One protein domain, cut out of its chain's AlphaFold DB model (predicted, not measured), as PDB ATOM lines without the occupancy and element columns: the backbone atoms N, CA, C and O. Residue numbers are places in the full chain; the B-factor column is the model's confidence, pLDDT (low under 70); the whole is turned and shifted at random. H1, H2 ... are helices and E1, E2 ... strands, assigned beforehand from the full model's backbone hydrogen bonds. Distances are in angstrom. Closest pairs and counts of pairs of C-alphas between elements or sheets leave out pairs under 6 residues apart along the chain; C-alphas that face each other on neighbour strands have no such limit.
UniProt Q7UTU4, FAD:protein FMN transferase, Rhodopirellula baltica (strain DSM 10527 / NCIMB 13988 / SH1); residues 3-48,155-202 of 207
ATOM      1  N   GLU A   3      90.848 -66.801 -46.849       90.62
ATOM      2  CA  GLU A   3      89.459 -67.261 -46.834       90.62
ATOM      3  C   GLU A   3      88.967 -67.310 -45.391       90.62
ATOM      4  O   GLU A   3      89.547 -67.996 -44.550       90.62
ATOM      5  N   LEU A   4      87.905 -66.560 -45.104       90.75
ATOM      6  CA  LEU A   4      87.309 -66.461 -43.774       90.75
ATOM      7  C   LEU A   4      85.843 -66.848 -43.858       90.75
ATOM      8  O   LEU A   4      85.142 -66.433 -44.781       90.75
ATOM      9  N   LYS A   5      85.392 -67.661 -42.903       90.31
ATOM     10  CA  LYS A   5      84.048 -68.237 -42.893       90.31
ATOM     11  C   LYS A   5      83.365 -68.006 -41.564       90.31
ATOM     12  O   LYS A   5      83.994 -68.127 -40.517       90.31
ATOM     13  N   HIS A   6      82.068 -67.760 -41.626       90.25
ATOM     14  CA  HIS A   6      81.204 -67.690 -40.460       90.25
ATOM     15  C   HIS A   6      79.819 -68.232 -40.812       90.25
ATOM     16  O   HIS A   6      79.321 -68.015 -41.918       90.25
ATOM     17  N   ARG A   7      79.203 -68.970 -39.888       87.00
ATOM     18  CA  ARG A   7      77.925 -69.639 -40.134       87.00
ATOM     19  C   ARG A   7      76.786 -68.844 -39.511       87.00
ATOM     20  O   ARG A   7      76.669 -68.807 -38.296       87.00
ATOM     21  N   ALA A   8      75.912 -68.312 -40.356       83.88
ATOM     22  CA  ALA A   8      74.730 -67.550 -39.960       83.88
ATOM     23  C   ALA A   8      73.602 -67.739 -40.987       83.88
ATOM     24  O   ALA A   8      73.832 -68.165 -42.121       83.88
ATOM     25  N   MET A   9      72.356 -67.456 -40.611       80.88
ATOM     26  CA  MET A   9      71.171 -67.577 -41.478       80.88
ATOM     27  C   MET A   9      71.037 -68.957 -42.150       80.88
ATOM     28  O   MET A   9      70.627 -69.077 -43.307       80.88
ATOM     29  N   ALA A  10      71.410 -70.013 -41.417       78.94
ATOM     30  CA  ALA A  10      71.472 -71.400 -41.885       78.94
ATOM     31  C   ALA A  10      72.416 -71.667 -43.084       78.94
ATOM     32  O   ALA A  10      72.262 -72.687 -43.756       78.94
ATOM     33  N   CYS A  11      73.415 -70.816 -43.336       81.31
ATOM     34  CA  CYS A  11      74.442 -71.029 -44.360       81.31
ATOM     35  C   CYS A  11      75.826 -70.518 -43.931       81.31
ATOM     36  O   CYS A  11      75.957 -69.808 -42.938       81.31
ATOM     37  N   ASP A  12      76.854 -70.858 -44.706       86.38
ATOM     38  CA  ASP A  12      78.181 -70.266 -44.544       86.38
ATOM     39  C   ASP A  12      78.265 -68.958 -45.335       86.38
ATOM     40  O   ASP A  12      78.030 -68.939 -46.550       86.38
ATOM     41  N   PHE A  13      78.611 -67.881 -44.635       87.38
ATOM     42  CA  PHE A  13      79.110 -66.639 -45.205       87.38
ATOM     43  C   PHE A  13      80.623 -66.753 -45.337       87.38
ATOM     44  O   PHE A  13      81.317 -67.063 -44.369       87.38
ATOM     45  N   VAL A  14      81.130 -66.514 -46.539       89.38
ATOM     46  CA  VAL A  14      82.546 -66.637 -46.870       89.38
ATOM     47  C   VAL A  14      83.032 -65.320 -47.452       89.38
ATOM     48  O   VAL A  14      82.405 -64.770 -48.359       89.38
ATOM     49  N   VAL A  15      84.160 -64.837 -46.940       89.00
ATOM     50  CA  VAL A  15      84.874 -63.669 -47.457       89.00
ATOM     51  C   VAL A  15      86.233 -64.121 -47.964       89.00
ATOM     52  O   VAL A  15      87.032 -64.693 -47.221       89.00
ATOM     53  N   LEU A  16      86.489 -63.852 -49.238       89.31
ATOM     54  CA  LEU A  16      87.757 -64.105 -49.902       89.31
ATOM     55  C   LEU A  16      88.487 -62.780 -50.098       89.31
ATOM     56  O   LEU A  16      87.940 -61.847 -50.692       89.31
ATOM     57  N   VAL A  17      89.727 -62.708 -49.619       86.81
ATOM     58  CA  VAL A  17      90.586 -61.527 -49.745       86.81
ATOM     59  C   VAL A  17      91.886 -61.896 -50.478       86.81
ATOM     60  O   VAL A  17      92.562 -62.862 -50.098       86.81
ATOM     61  N   PRO A  18      92.267 -61.162 -51.541       82.06
ATOM     62  CA  PRO A  18      93.557 -61.323 -52.214       82.06
ATOM     63  C   PRO A  18      94.759 -61.135 -51.273       82.06
ATOM     64  O   PRO A  18      94.713 -60.323 -50.354       82.06
ATOM     65  N   ASP A  19      95.867 -61.843 -51.531       79.25
ATOM     66  CA  ASP A  19      97.077 -61.770 -50.687       79.25
ATOM     67  C   ASP A  19      97.706 -60.372 -50.645       79.25
ATOM     68  O   ASP A  19      98.204 -59.942 -49.608       79.25
ATOM     69  N   GLU A  20      97.604 -59.632 -51.750       76.62
ATOM     70  CA  GLU A  20      98.053 -58.239 -51.876       76.62
ATOM     71  C   GLU A  20      97.291 -57.253 -50.969       76.62
ATOM     72  O   GLU A  20      97.792 -56.165 -50.707       76.62
ATOM     73  N   ASN A  21      96.136 -57.658 -50.424       73.31
ATOM     74  CA  ASN A  21      95.223 -56.804 -49.662       73.31
ATOM     75  C   ASN A  21      94.948 -57.327 -48.243       73.31
ATOM     76  O   ASN A  21      93.880 -57.086 -47.690       73.31
ATOM     77  N   GLN A  22      95.897 -58.037 -47.624       72.56
ATOM     78  CA  GLN A  22      95.740 -58.601 -46.270       72.56
ATOM     79  C   GLN A  22      96.030 -57.617 -45.118       72.56
ATOM     80  O   GLN A  22      96.060 -58.015 -43.948       72.56
ATOM     81  N   ARG A  23      96.228 -56.326 -45.409       72.25
ATOM     82  CA  ARG A  23      96.425 -55.281 -44.393       72.25
ATOM     83  C   ARG A  23      95.504 -54.097 -44.637       72.25
ATOM     84  O   ARG A  23      95.387 -53.616 -45.756       72.25
ATOM     85  N   VAL A  24      94.926 -53.588 -43.554       72.31
ATOM     86  CA  VAL A  24      94.151 -52.343 -43.530       72.31
ATOM     87  C   VAL A  24      94.817 -51.416 -42.518       72.31
ATOM     88  O   VAL A  24      94.629 -51.541 -41.304       72.31
ATOM     89  N   GLY A  25      95.678 -50.525 -43.011       78.69
ATOM     90  CA  GLY A  25      96.593 -49.761 -42.162       78.69
ATOM     91  C   GLY A  25      97.459 -50.689 -41.297       78.69
ATOM     92  O   GLY A  25      98.171 -51.557 -41.807       78.69
ATOM     93  N   ASN A  26      97.363 -50.537 -39.973       78.44
ATOM     94  CA  ASN A  26      98.085 -51.367 -38.997       78.44
ATOM     95  C   ASN A  26      97.292 -52.588 -38.502       78.44
ATOM     96  O   ASN A  26      97.798 -53.336 -37.669       78.44
ATOM     97  N   ARG A  27      96.059 -52.790 -38.982       81.31
ATOM     98  CA  ARG A  27      95.178 -53.881 -38.544       81.31
ATOM     99  C   ARG A  27      95.323 -55.100 -39.455       81.31
ATOM    100  O   ARG A  27      95.514 -54.961 -40.667       81.31
ATOM    101  N   SER A  28      95.184 -56.283 -38.862       85.44
ATOM    102  CA  SER A  28      95.000 -57.531 -39.604       85.44
ATOM    103  C   SER A  28      93.643 -57.508 -40.303       85.44
ATOM    104  O   SER A  28      92.624 -57.208 -39.678       85.44
ATOM    105  N   VAL A  29      93.612 -57.844 -41.593       86.88
ATOM    106  CA  VAL A  29      92.346 -57.996 -42.324       86.88
ATOM    107  C   VAL A  29      91.500 -59.123 -41.757       86.88
ATOM    108  O   VAL A  29      90.278 -59.006 -41.750       86.88
ATOM    109  N   ALA A  30      92.127 -60.178 -41.230       88.12
ATOM    110  CA  ALA A  30      91.390 -61.269 -40.611       88.12
ATOM    111  C   ALA A  30      90.547 -60.782 -39.428       88.12
ATOM    112  O   ALA A  30      89.358 -61.080 -39.375       88.12
ATOM    113  N   ASP A  31      91.118 -59.950 -38.554       88.00
ATOM    114  CA  ASP A  31      90.405 -59.416 -37.387       88.00
ATOM    115  C   ASP A  31      89.264 -58.476 -37.793       88.00
ATOM    116  O   ASP A  31      88.199 -58.471 -37.178       88.00
ATOM    117  N   VAL A  32      89.480 -57.665 -38.837       89.12
ATOM    118  CA  VAL A  32      88.452 -56.767 -39.381       89.12
ATOM    119  C   VAL A  32      87.287 -57.574 -39.951       89.12
ATOM    120  O   VAL A  32      86.136 -57.313 -39.611       89.12
ATOM    121  N   VAL A  33      87.579 -58.570 -40.786       90.50
ATOM    122  CA  VAL A  33      86.555 -59.390 -41.441       90.50
ATOM    123  C   VAL A  33      85.793 -60.245 -40.432       90.50
ATOM    124  O   VAL A  33      84.567 -60.284 -40.497       90.50
ATOM    125  N   LEU A  34      86.482 -60.896 -39.490       90.12
ATOM    126  CA  LEU A  34      85.837 -61.740 -38.479       90.12
ATOM    127  C   LEU A  34      84.862 -60.941 -37.610       90.12
ATOM    128  O   LEU A  34      83.731 -61.380 -37.427       90.12
ATOM    129  N   ARG A  35      85.238 -59.727 -37.183       90.06
ATOM    130  CA  ARG A  35      84.342 -58.844 -36.418       90.06
ATOM    131  C   ARG A  35      83.038 -58.549 -37.164       90.06
ATOM    132  O   ARG A  35      81.967 -58.567 -36.568       90.06
ATOM    133  N   HIS A  36      83.115 -58.254 -38.462       90.75
ATOM    134  CA  HIS A  36      81.913 -57.952 -39.249       90.75
ATOM    135  C   HIS A  36      81.104 -59.199 -39.599       90.75
ATOM    136  O   HIS A  36      79.888 -59.113 -39.745       90.75
ATOM    137  N   LEU A  37      81.757 -60.353 -39.721       87.75
ATOM    138  CA  LEU A  37      81.072 -61.629 -39.894       87.75
ATOM    139  C   LEU A  37      80.239 -61.996 -38.659       87.75
ATOM    140  O   LEU A  37      79.104 -62.431 -38.825       87.75
ATOM    141  N   GLU A  38      80.752 -61.760 -37.451       86.94
ATOM    142  CA  GLU A  38      80.008 -61.966 -36.196       86.94
ATOM    143  C   GLU A  38      78.768 -61.057 -36.104       86.94
ATOM    144  O   GLU A  38      77.710 -61.484 -35.643       86.94
ATOM    145  N   ALA A  39      78.837 -59.830 -36.633       85.00
ATOM    146  CA  ALA A  39      77.699 -58.905 -36.652       85.00
ATOM    147  C   ALA A  39      76.515 -59.386 -37.526       85.00
ATOM    148  O   ALA A  39      75.399 -58.873 -37.402       85.00
ATOM    149  N   ILE A  40      76.707 -60.392 -38.390       86.06
ATOM    150  CA  ILE A  40      75.615 -60.989 -39.179       86.06
ATOM    151  C   ILE A  40      74.586 -61.669 -38.269       86.06
ATOM    152  O   ILE A  40      73.399 -61.690 -38.604       86.06
ATOM    153  N   GLU A  41      74.996 -62.171 -37.103       84.25
ATOM    154  CA  GLU A  41      74.081 -62.790 -36.141       84.25
ATOM    155  C   GLU A  41      73.021 -61.798 -35.629       84.25
ATOM    156  O   GLU A  41      71.866 -62.175 -35.405       84.25
ATOM    157  N   GLU A  42      73.367 -60.511 -35.510       81.69
ATOM    158  CA  GLU A  42      72.428 -59.450 -35.116       81.69
ATOM    159  C   GLU A  42      71.390 -59.172 -36.216       81.69
ATOM    160  O   GLU A  42      70.198 -58.960 -35.946       81.69
ATOM    161  N   ILE A  43      71.827 -59.225 -37.478       82.56
ATOM    162  CA  ILE A  43      70.948 -59.106 -38.647       82.56
ATOM    163  C   ILE A  43      69.999 -60.308 -38.694       82.56
ATOM    164  O   ILE A  43      68.787 -60.140 -38.851       82.56
ATOM    165  N   GLU A  44      70.518 -61.523 -38.503       82.62
ATOM    166  CA  GLU A  44      69.706 -62.739 -38.429       82.62
ATOM    167  C   GLU A  44      68.664 -62.648 -37.309       82.62
ATOM    168  O   GLU A  44      67.484 -62.920 -37.540       82.62
ATOM    169  N   SER A  45      69.084 -62.219 -36.117       80.00
ATOM    170  CA  SER A  45      68.218 -61.995 -34.956       80.00
ATOM    171  C   SER A  45      67.049 -61.060 -35.272       80.00
ATOM    172  O   SER A  45      65.930 -61.318 -34.828       80.00
ATOM    173  N   SER A  46      67.282 -60.007 -36.054       73.38
ATOM    174  CA  SER A  46      66.254 -59.010 -36.369       73.38
ATOM    175  C   SER A  46      65.285 -59.478 -37.462       73.38
ATOM    176  O   SER A  46      64.105 -59.122 -37.434       73.38
ATOM    177  N   LEU A  47      65.762 -60.290 -38.414       77.00
ATOM    178  CA  LEU A  47      65.008 -60.694 -39.609       77.00
ATOM    179  C   LEU A  47      64.345 -62.074 -39.519       77.00
ATOM    180  O   LEU A  47      63.513 -62.414 -40.364       77.00
ATOM    181  N   THR A  48      64.728 -62.898 -38.545       73.62
ATOM    182  CA  THR A  48      64.259 -64.282 -38.446       73.62
ATOM    183  C   THR A  48      62.779 -64.373 -38.086       73.62
ATOM    184  O   THR A  48      62.315 -63.759 -37.137       73.62
ATOM    185  N   LYS A 155      69.587 -62.867 -46.840       85.25
ATOM    186  CA  LYS A 155      71.004 -63.170 -47.118       85.25
ATOM    187  C   LYS A 155      71.668 -62.111 -47.997       85.25
ATOM    188  O   LYS A 155      72.791 -61.713 -47.719       85.25
ATOM    189  N   GLY A 156      70.972 -61.646 -49.038       84.94
ATOM    190  CA  GLY A 156      71.475 -60.571 -49.899       84.94
ATOM    191  C   GLY A 156      71.688 -59.284 -49.107       84.94
ATOM    192  O   GLY A 156      72.749 -58.680 -49.195       84.94
ATOM    193  N   HIS A 157      70.737 -58.940 -48.237       87.00
ATOM    194  CA  HIS A 157      70.870 -57.789 -47.351       87.00
ATOM    195  C   HIS A 157      72.061 -57.908 -46.386       87.00
ATOM    196  O   HIS A 157      72.810 -56.949 -46.233       87.00
ATOM    197  N   ALA A 158      72.276 -59.076 -45.773       88.12
ATOM    198  CA  ALA A 158      73.434 -59.308 -44.909       88.12
ATOM    199  C   ALA A 158      74.765 -59.159 -45.671       88.12
ATOM    200  O   ALA A 158      75.707 -58.567 -45.149       88.12
ATOM    201  N   ILE A 159      74.827 -59.628 -46.924       88.38
ATOM    202  CA  ILE A 159      75.988 -59.423 -47.805       88.38
ATOM    203  C   ILE A 159      76.203 -57.934 -48.091       88.38
ATOM    204  O   ILE A 159      77.338 -57.471 -48.010       88.38
ATOM    205  N   ASP A 160      75.143 -57.179 -48.386       87.06
ATOM    206  CA  ASP A 160      75.241 -55.739 -48.651       87.06
ATOM    207  C   ASP A 160      75.761 -54.972 -47.427       87.06
ATOM    208  O   ASP A 160      76.636 -54.113 -47.560       87.06
ATOM    209  N   VAL A 161      75.253 -55.298 -46.233       88.06
ATOM    210  CA  VAL A 161      75.693 -54.692 -44.968       88.06
ATOM    211  C   VAL A 161      77.156 -55.034 -44.688       88.06
ATOM    212  O   VAL A 161      77.946 -54.127 -44.422       88.06
ATOM    213  N   LEU A 162      77.544 -56.306 -44.828       89.25
ATOM    214  CA  LEU A 162      78.934 -56.738 -44.676       89.25
ATOM    215  C   LEU A 162      79.851 -56.008 -45.666       89.25
ATOM    216  O   LEU A 162      80.884 -55.465 -45.278       89.25
ATOM    217  N   ALA A 163      79.465 -55.935 -46.939       89.31
ATOM    218  CA  ALA A 163      80.246 -55.257 -47.965       89.31
ATOM    219  C   ALA A 163      80.408 -53.758 -47.674       89.31
ATOM    220  O   ALA A 163      81.481 -53.198 -47.897       89.31
ATOM    221  N   ALA A 164      79.356 -53.089 -47.199       88.50
ATOM    222  CA  ALA A 164      79.425 -51.683 -46.812       88.50
ATOM    223  C   ALA A 164      80.365 -51.470 -45.615       88.50
ATOM    224  O   ALA A 164      81.178 -50.546 -45.638       88.50
ATOM    225  N   ALA A 165      80.306 -52.349 -44.613       89.88
ATOM    226  CA  ALA A 165      81.142 -52.267 -43.421       89.88
ATOM    227  C   ALA A 165      82.634 -52.495 -43.732       89.88
ATOM    228  O   ALA A 165      83.480 -51.705 -43.313       89.88
ATOM    229  N   LEU A 166      82.958 -53.499 -44.557       89.56
ATOM    230  CA  LEU A 166      84.335 -53.747 -45.007       89.56
ATOM    231  C   LEU A 166      84.895 -52.566 -45.815       89.56
ATOM    232  O   LEU A 166      86.048 -52.175 -45.624       89.56
ATOM    233  N   ARG A 167      84.076 -51.947 -46.677       88.00
ATOM    234  CA  ARG A 167      84.467 -50.727 -47.404       88.00
ATOM    235  C   ARG A 167      84.707 -49.543 -46.478       88.00
ATOM    236  O   ARG A 167      85.658 -48.801 -46.700       88.00
ATOM    237  N   ALA A 168      83.876 -49.369 -45.451       89.25
ATOM    238  CA  ALA A 168      84.052 -48.307 -44.462       89.25
ATOM    239  C   ALA A 168      85.361 -48.466 -43.671       89.25
ATOM    240  O   ALA A 168      85.982 -47.472 -43.303       89.25
ATOM    241  N   ASP A 169      85.821 -49.703 -43.479       88.56
ATOM    242  CA  ASP A 169      87.138 -49.991 -42.912       88.56
ATOM    243  C   ASP A 169      88.301 -49.786 -43.900       88.56
ATOM    244  O   ASP A 169      89.455 -49.893 -43.495       88.56
ATOM    245  N   GLY A 170      88.033 -49.441 -45.163       86.88
ATOM    246  CA  GLY A 170      89.043 -49.172 -46.189       86.88
ATOM    247  C   GLY A 170      89.422 -50.386 -47.039       86.88
ATOM    248  O   GLY A 170      90.417 -50.333 -47.759       86.88
ATOM    249  N   MET A 171      88.660 -51.483 -46.976       87.00
ATOM    250  CA  MET A 171      88.868 -52.624 -47.868       87.00
ATOM    251  C   MET A 171      88.209 -52.370 -49.226       87.00
ATOM    252  O   MET A 171      87.009 -52.112 -49.305       87.00
ATOM    253  N   CYS A 172      88.987 -52.481 -50.303       77.50
ATOM    254  CA  CYS A 172      88.495 -52.242 -51.663       77.50
ATOM    255  C   CYS A 172      88.305 -53.536 -52.466       77.50
ATOM    256  O   CYS A 172      87.345 -53.631 -53.225       77.50
ATOM    257  N   ASP A 173      89.133 -54.561 -52.253       83.56
ATOM    258  CA  ASP A 173      89.030 -55.816 -53.002       83.56
ATOM    259  C   ASP A 173      88.763 -56.998 -52.079       83.56
ATOM    260  O   ASP A 173      89.632 -57.476 -51.348       83.56
ATOM    261  N   PHE A 174      87.542 -57.498 -52.153       85.25
ATOM    262  CA  PHE A 174      87.114 -58.726 -51.508       85.25
ATOM    263  C   PHE A 174      85.993 -59.343 -52.336       85.25
ATOM    264  O   PHE A 174      85.389 -58.687 -53.184       85.25
ATOM    265  N   LEU A 175      85.716 -60.612 -52.075       86.56
ATOM    266  CA  LEU A 175      84.574 -61.331 -52.611       86.56
ATOM    267  C   LEU A 175      83.809 -61.923 -51.433       86.56
ATOM    268  O   LEU A 175      84.376 -62.667 -50.640       86.56
ATOM    269  N   ILE A 176      82.526 -61.597 -51.329       86.19
ATOM    270  CA  ILE A 176      81.621 -62.202 -50.350       86.19
ATOM    271  C   ILE A 176      80.737 -63.201 -51.089       86.19
ATOM    272  O   ILE A 176      80.306 -62.926 -52.206       86.19
ATOM    273  N   HIS A 177      80.440 -64.343 -50.479       84.31
ATOM    274  CA  HIS A 177      79.315 -65.176 -50.890       84.31
ATOM    275  C   HIS A 177      78.647 -65.837 -49.682       84.31
ATOM    276  O   HIS A 177      79.296 -66.102 -48.674       84.31
ATOM    277  N   ALA A 178      77.346 -66.124 -49.793       80.44
ATOM    278  CA  ALA A 178      76.592 -66.835 -48.763       80.44
ATOM    279  C   ALA A 178      75.826 -68.018 -49.372       80.44
ATOM    280  O   ALA A 178      74.773 -67.845 -49.994       80.44
ATOM    281  N   GLY A 179      76.350 -69.237 -49.198       68.25
ATOM    282  CA  GLY A 179      75.652 -70.453 -49.626       68.25
ATOM    283  C   GLY A 179      76.531 -71.680 -49.882       68.25
ATOM    284  O   GLY A 179      77.446 -71.625 -50.696       68.25
ATOM    285  N   HIS A 180      76.162 -72.801 -49.244       52.81
ATOM    286  CA  HIS A 180      76.616 -74.166 -49.562       52.81
ATOM    287  C   HIS A 180      75.542 -75.242 -49.244       52.81
ATOM    288  O   HIS A 180      75.841 -76.329 -48.766       52.81
ATOM    289  N   SER A 181      74.261 -74.957 -49.511       38.47
ATOM    290  CA  SER A 181      73.165 -75.937 -49.390       38.47
ATOM    291  C   SER A 181      72.208 -75.791 -50.572       38.47
ATOM    292  O   SER A 181      71.646 -74.709 -50.692       38.47
ATOM    293  N   GLU A 182      72.076 -76.840 -51.403       42.94
ATOM    294  CA  GLU A 182      71.206 -77.158 -52.578       42.94
ATOM    295  C   GLU A 182      70.572 -76.047 -53.459       42.94
ATOM    296  O   GLU A 182      70.296 -76.284 -54.632       42.94
ATOM    297  N   ARG A 183      70.360 -74.828 -52.965       40.69
ATOM    298  CA  ARG A 183      69.931 -73.628 -53.693       40.69
ATOM    299  C   ARG A 183      70.920 -72.495 -53.412       40.69
ATOM    300  O   ARG A 183      70.791 -71.743 -52.444       40.69
ATOM    301  N   SER A 184      71.942 -72.419 -54.254       34.28
ATOM    302  CA  SER A 184      73.018 -71.431 -54.193       34.28
ATOM    303  C   SER A 184      72.482 -70.017 -54.435       34.28
ATOM    304  O   SER A 184      71.924 -69.736 -55.491       34.28
ATOM    305  N   SER A 185      72.684 -69.108 -53.482       38.62
ATOM    306  CA  SER A 185      72.573 -67.663 -53.700       38.62
ATOM    307  C   SER A 185      73.984 -67.081 -53.709       38.62
ATOM    308  O   SER A 185      74.565 -66.856 -52.655       38.62
ATOM    309  N   LEU A 186      74.564 -66.887 -54.891       41.78
ATOM    310  CA  LEU A 186      75.853 -66.215 -55.037       41.78
ATOM    311  C   LEU A 186      75.577 -64.717 -55.226       41.78
ATOM    312  O   LEU A 186      75.065 -64.326 -56.271       41.78
ATOM    313  N   VAL A 187      75.881 -63.882 -54.232       47.16
ATOM    314  CA  VAL A 187      75.913 -62.423 -54.422       47.16
ATOM    315  C   VAL A 187      77.358 -61.992 -54.320       47.16
ATOM    316  O   VAL A 187      77.931 -61.961 -53.241       47.16
ATOM    317  N   VAL A 188      77.928 -61.702 -55.479       48.78
ATOM    318  CA  VAL A 188      79.295 -61.240 -55.658       48.78
ATOM    319  C   VAL A 188      79.307 -59.725 -55.544       48.78
ATOM    320  O   VAL A 188      78.656 -59.044 -56.331       48.78
ATOM    321  N   THR A 189      80.089 -59.188 -54.616       47.00
ATOM    322  CA  THR A 189      80.385 -57.755 -54.573       47.00
ATOM    323  C   THR A 189      81.885 -57.566 -54.738       47.00
ATOM    324  O   THR A 189      82.638 -58.067 -53.916       47.00
ATOM    325  N   THR A 190      82.305 -56.866 -55.795       48.28
ATOM    326  CA  THR A 190      83.701 -56.467 -56.063       48.28
ATOM    327  C   THR A 190      83.748 -54.959 -56.350       48.28
ATOM    328  O   THR A 190      82.749 -54.388 -56.790       48.28
ATOM    329  N   CYS A 191      84.862 -54.280 -56.042       42.69
ATOM    330  CA  CYS A 191      85.069 -52.866 -56.402       42.69
ATOM    331  C   CYS A 191      85.716 -52.696 -57.792       42.69
ATOM    332  O   CYS A 191      85.615 -51.625 -58.386       42.69
ATOM    333  N   CYS A 192      86.328 -53.754 -58.331       40.69
ATOM    334  CA  CYS A 192      86.819 -53.823 -59.709       40.69
ATOM    335  C   CYS A 192      85.859 -54.635 -60.584       40.69
ATOM    336  O   CYS A 192      85.120 -55.473 -60.070       40.69
ATOM    337  N   SER A 193      85.872 -54.410 -61.903       44.78
ATOM    338  CA  SER A 193      85.016 -55.172 -62.816       44.78
ATOM    339  C   SER A 193      85.227 -56.679 -62.610       44.78
ATOM    340  O   SER A 193      86.353 -57.183 -62.595       44.78
ATOM    341  N   TRP A 194      84.127 -57.410 -62.417       48.72
ATOM    342  CA  TRP A 194      84.137 -58.854 -62.160       48.72
ATOM    343  C   TRP A 194      84.926 -59.630 -63.227       48.72
ATOM    344  O   TRP A 194      85.629 -60.593 -62.923       48.72
ATOM    345  N   SER A 195      84.874 -59.155 -64.475       49.28
ATOM    346  CA  SER A 195      85.632 -59.675 -65.614       49.28
ATOM    347  C   SER A 195      87.142 -59.481 -65.483       49.28
ATOM    348  O   SER A 195      87.887 -60.415 -65.770       49.28
ATOM    349  N   GLU A 196      87.621 -58.323 -65.018       47.53
ATOM    350  CA  GLU A 196      89.056 -58.109 -64.788       47.53
ATOM    351  C   GLU A 196      89.580 -58.941 -63.623       47.53
ATOM    352  O   GLU A 196      90.690 -59.462 -63.702       47.53
ATOM    353  N   TRP A 197      88.792 -59.106 -62.559       57.06
ATOM    354  CA  TRP A 197      89.202 -59.904 -61.405       57.06
ATOM    355  C   TRP A 197      89.345 -61.394 -61.759       57.06
ATOM    356  O   TRP A 197      90.371 -62.005 -61.450       57.06
ATOM    357  N   LEU A 198      88.369 -61.963 -62.484       57.38
ATOM    358  CA  LEU A 198      88.437 -63.347 -62.980       57.38
ATOM    359  C   LEU A 198      89.571 -63.533 -63.998       57.38
ATOM    360  O   LEU A 198      90.325 -64.503 -63.905       57.38
ATOM    361  N   SER A 199      89.732 -62.580 -64.924       55.59
ATOM    362  CA  SER A 199      90.772 -62.611 -65.958       55.59
ATOM    363  C   SER A 199      92.184 -62.547 -65.365       55.59
ATOM    364  O   SER A 199      93.040 -63.348 -65.741       55.59
ATOM    365  N   ARG A 200      92.421 -61.682 -64.368       56.75
ATOM    366  CA  ARG A 200      93.717 -61.560 -63.671       56.75
ATOM    367  C   ARG A 200      94.119 -62.818 -62.897       56.75
ATOM    368  O   ARG A 200      95.300 -62.986 -62.610       56.75
ATOM    369  N   ARG A 201      93.166 -63.690 -62.543       56.75
ATOM    370  CA  ARG A 201      93.408 -64.901 -61.733       56.75
ATOM    371  C   ARG A 201      93.073 -66.216 -62.446       56.75
ATOM    372  O   ARG A 201      93.031 -67.258 -61.800       56.75
ATOM    373  N   GLY A 202      92.884 -66.181 -63.767       45.19
ATOM    374  CA  GLY A 202      92.767 -67.381 -64.604       45.19
ATOM    375  C   GLY A 202      91.437 -68.134 -64.498       45.19
ATOM    376  O   GLY A 202      91.355 -69.276 -64.946       45.19
TER     377      GLY A 202
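AT A GLANCE: This is residues 3 to 48 and 155 to 202 of the 207 residues of the protein "FAD:protein FMN transferase" of Rhodopirellula baltica (strain DSM 10527 / NCIMB 13988 / SH1) (UniProt Q7UTU4). A small three-stranded antiparallel sheet has three helices, H1, H2 and H3, over one face, and its other face is bare. H1 and H2 follow one another over the E1 side, and H3 lies over E2 and E3 and runs along the strands; after E3 a long tail folds back past that strand and ends in the short helix H4, away from the other helices. The 94 printed residues hold four named helices and three named strands in the order E1 E2 H1 H2 H3 E3 H4; the sheet's order is E1, E2, E3. The class is mixed, helices and strands, in two layers, helices on one face of a sheet. The whole is compact, with a radius of gyration of the C-alphas of 13.2 A and spans of 37 by 31 by 18 A.

IN THESE COORDINATES: E1, residues 3 to 8, begins at C-alpha 3 (89.459, -67.261, -46.834) and is 16.3 A long. E2, residues 11 to 17, measures 19.5 A. H1 is residues 29 to 38, 14.3 A, and H2 is residues 40 to 47, 10.6 A. H3, residues 155 to 168, begins at C-alpha 155 (71.004, -63.170, -47.118) and measures 20.0 A. E3 is residues 175 to 178, 10.4 A. H4, residues 194 to 200, is 10.1 A long and ends at C-alpha 200 (93.717, -61.560, -63.671).

HOW THE PARTS SIT: E1 and E2 form an antiparallel hairpin at 156 degrees, with N 6 and O 13 at 2.9 A. E2 and E3 are antiparallel at 175 degrees, with N 14 and O 177 at 2.8 A. H1 is on the sheet at a height of 8.9 A, along E1 at 5 degrees on the local plane; their closest C-alphas are those of His 6 and Leu 37, 6.1 A. H2 is on the sheet too, its closest C-alphas to E1 being those of Ala 8 and Glu 41, 6.1 A. H1 and H2 meet only through their link. H3 is on the same face as H1, at a height of 9.8 A over E2 and E3; the closest C-alphas of H3 and E3 are those of Ile 159 and Ile 176, 6.8 A. With residues 162 to 166 alone H3 touches H1, the closest C-alphas being those of His 36 and Leu 162, 6.3 A, at 38 degrees, only just a steep tilt, opposite ways. With residues 158 to 162 alone H3 only just touches H2, with 3 pairs of C-alphas within 8 A; the closest are those of Ile 40 and Ala 158, 6.4 A. H4 is apart from H1, H2 and H3. In H1, H2, H3 and H4 every O i to N i+4 pair is within hydrogen-bond range.

THE WHOLE: The C-alphas of Asn 26 and Glu 182, the two farthest apart, are 39.6 A from each other. Residues 49 to 154 are not printed, and C-alphas 48 and 155 are 11.0 A apart across the cut. The links E2 to H1 and E3 to H4 are long. Residues 179 to 202 have pLDDT under 70; the mean of the printed part is 75.3.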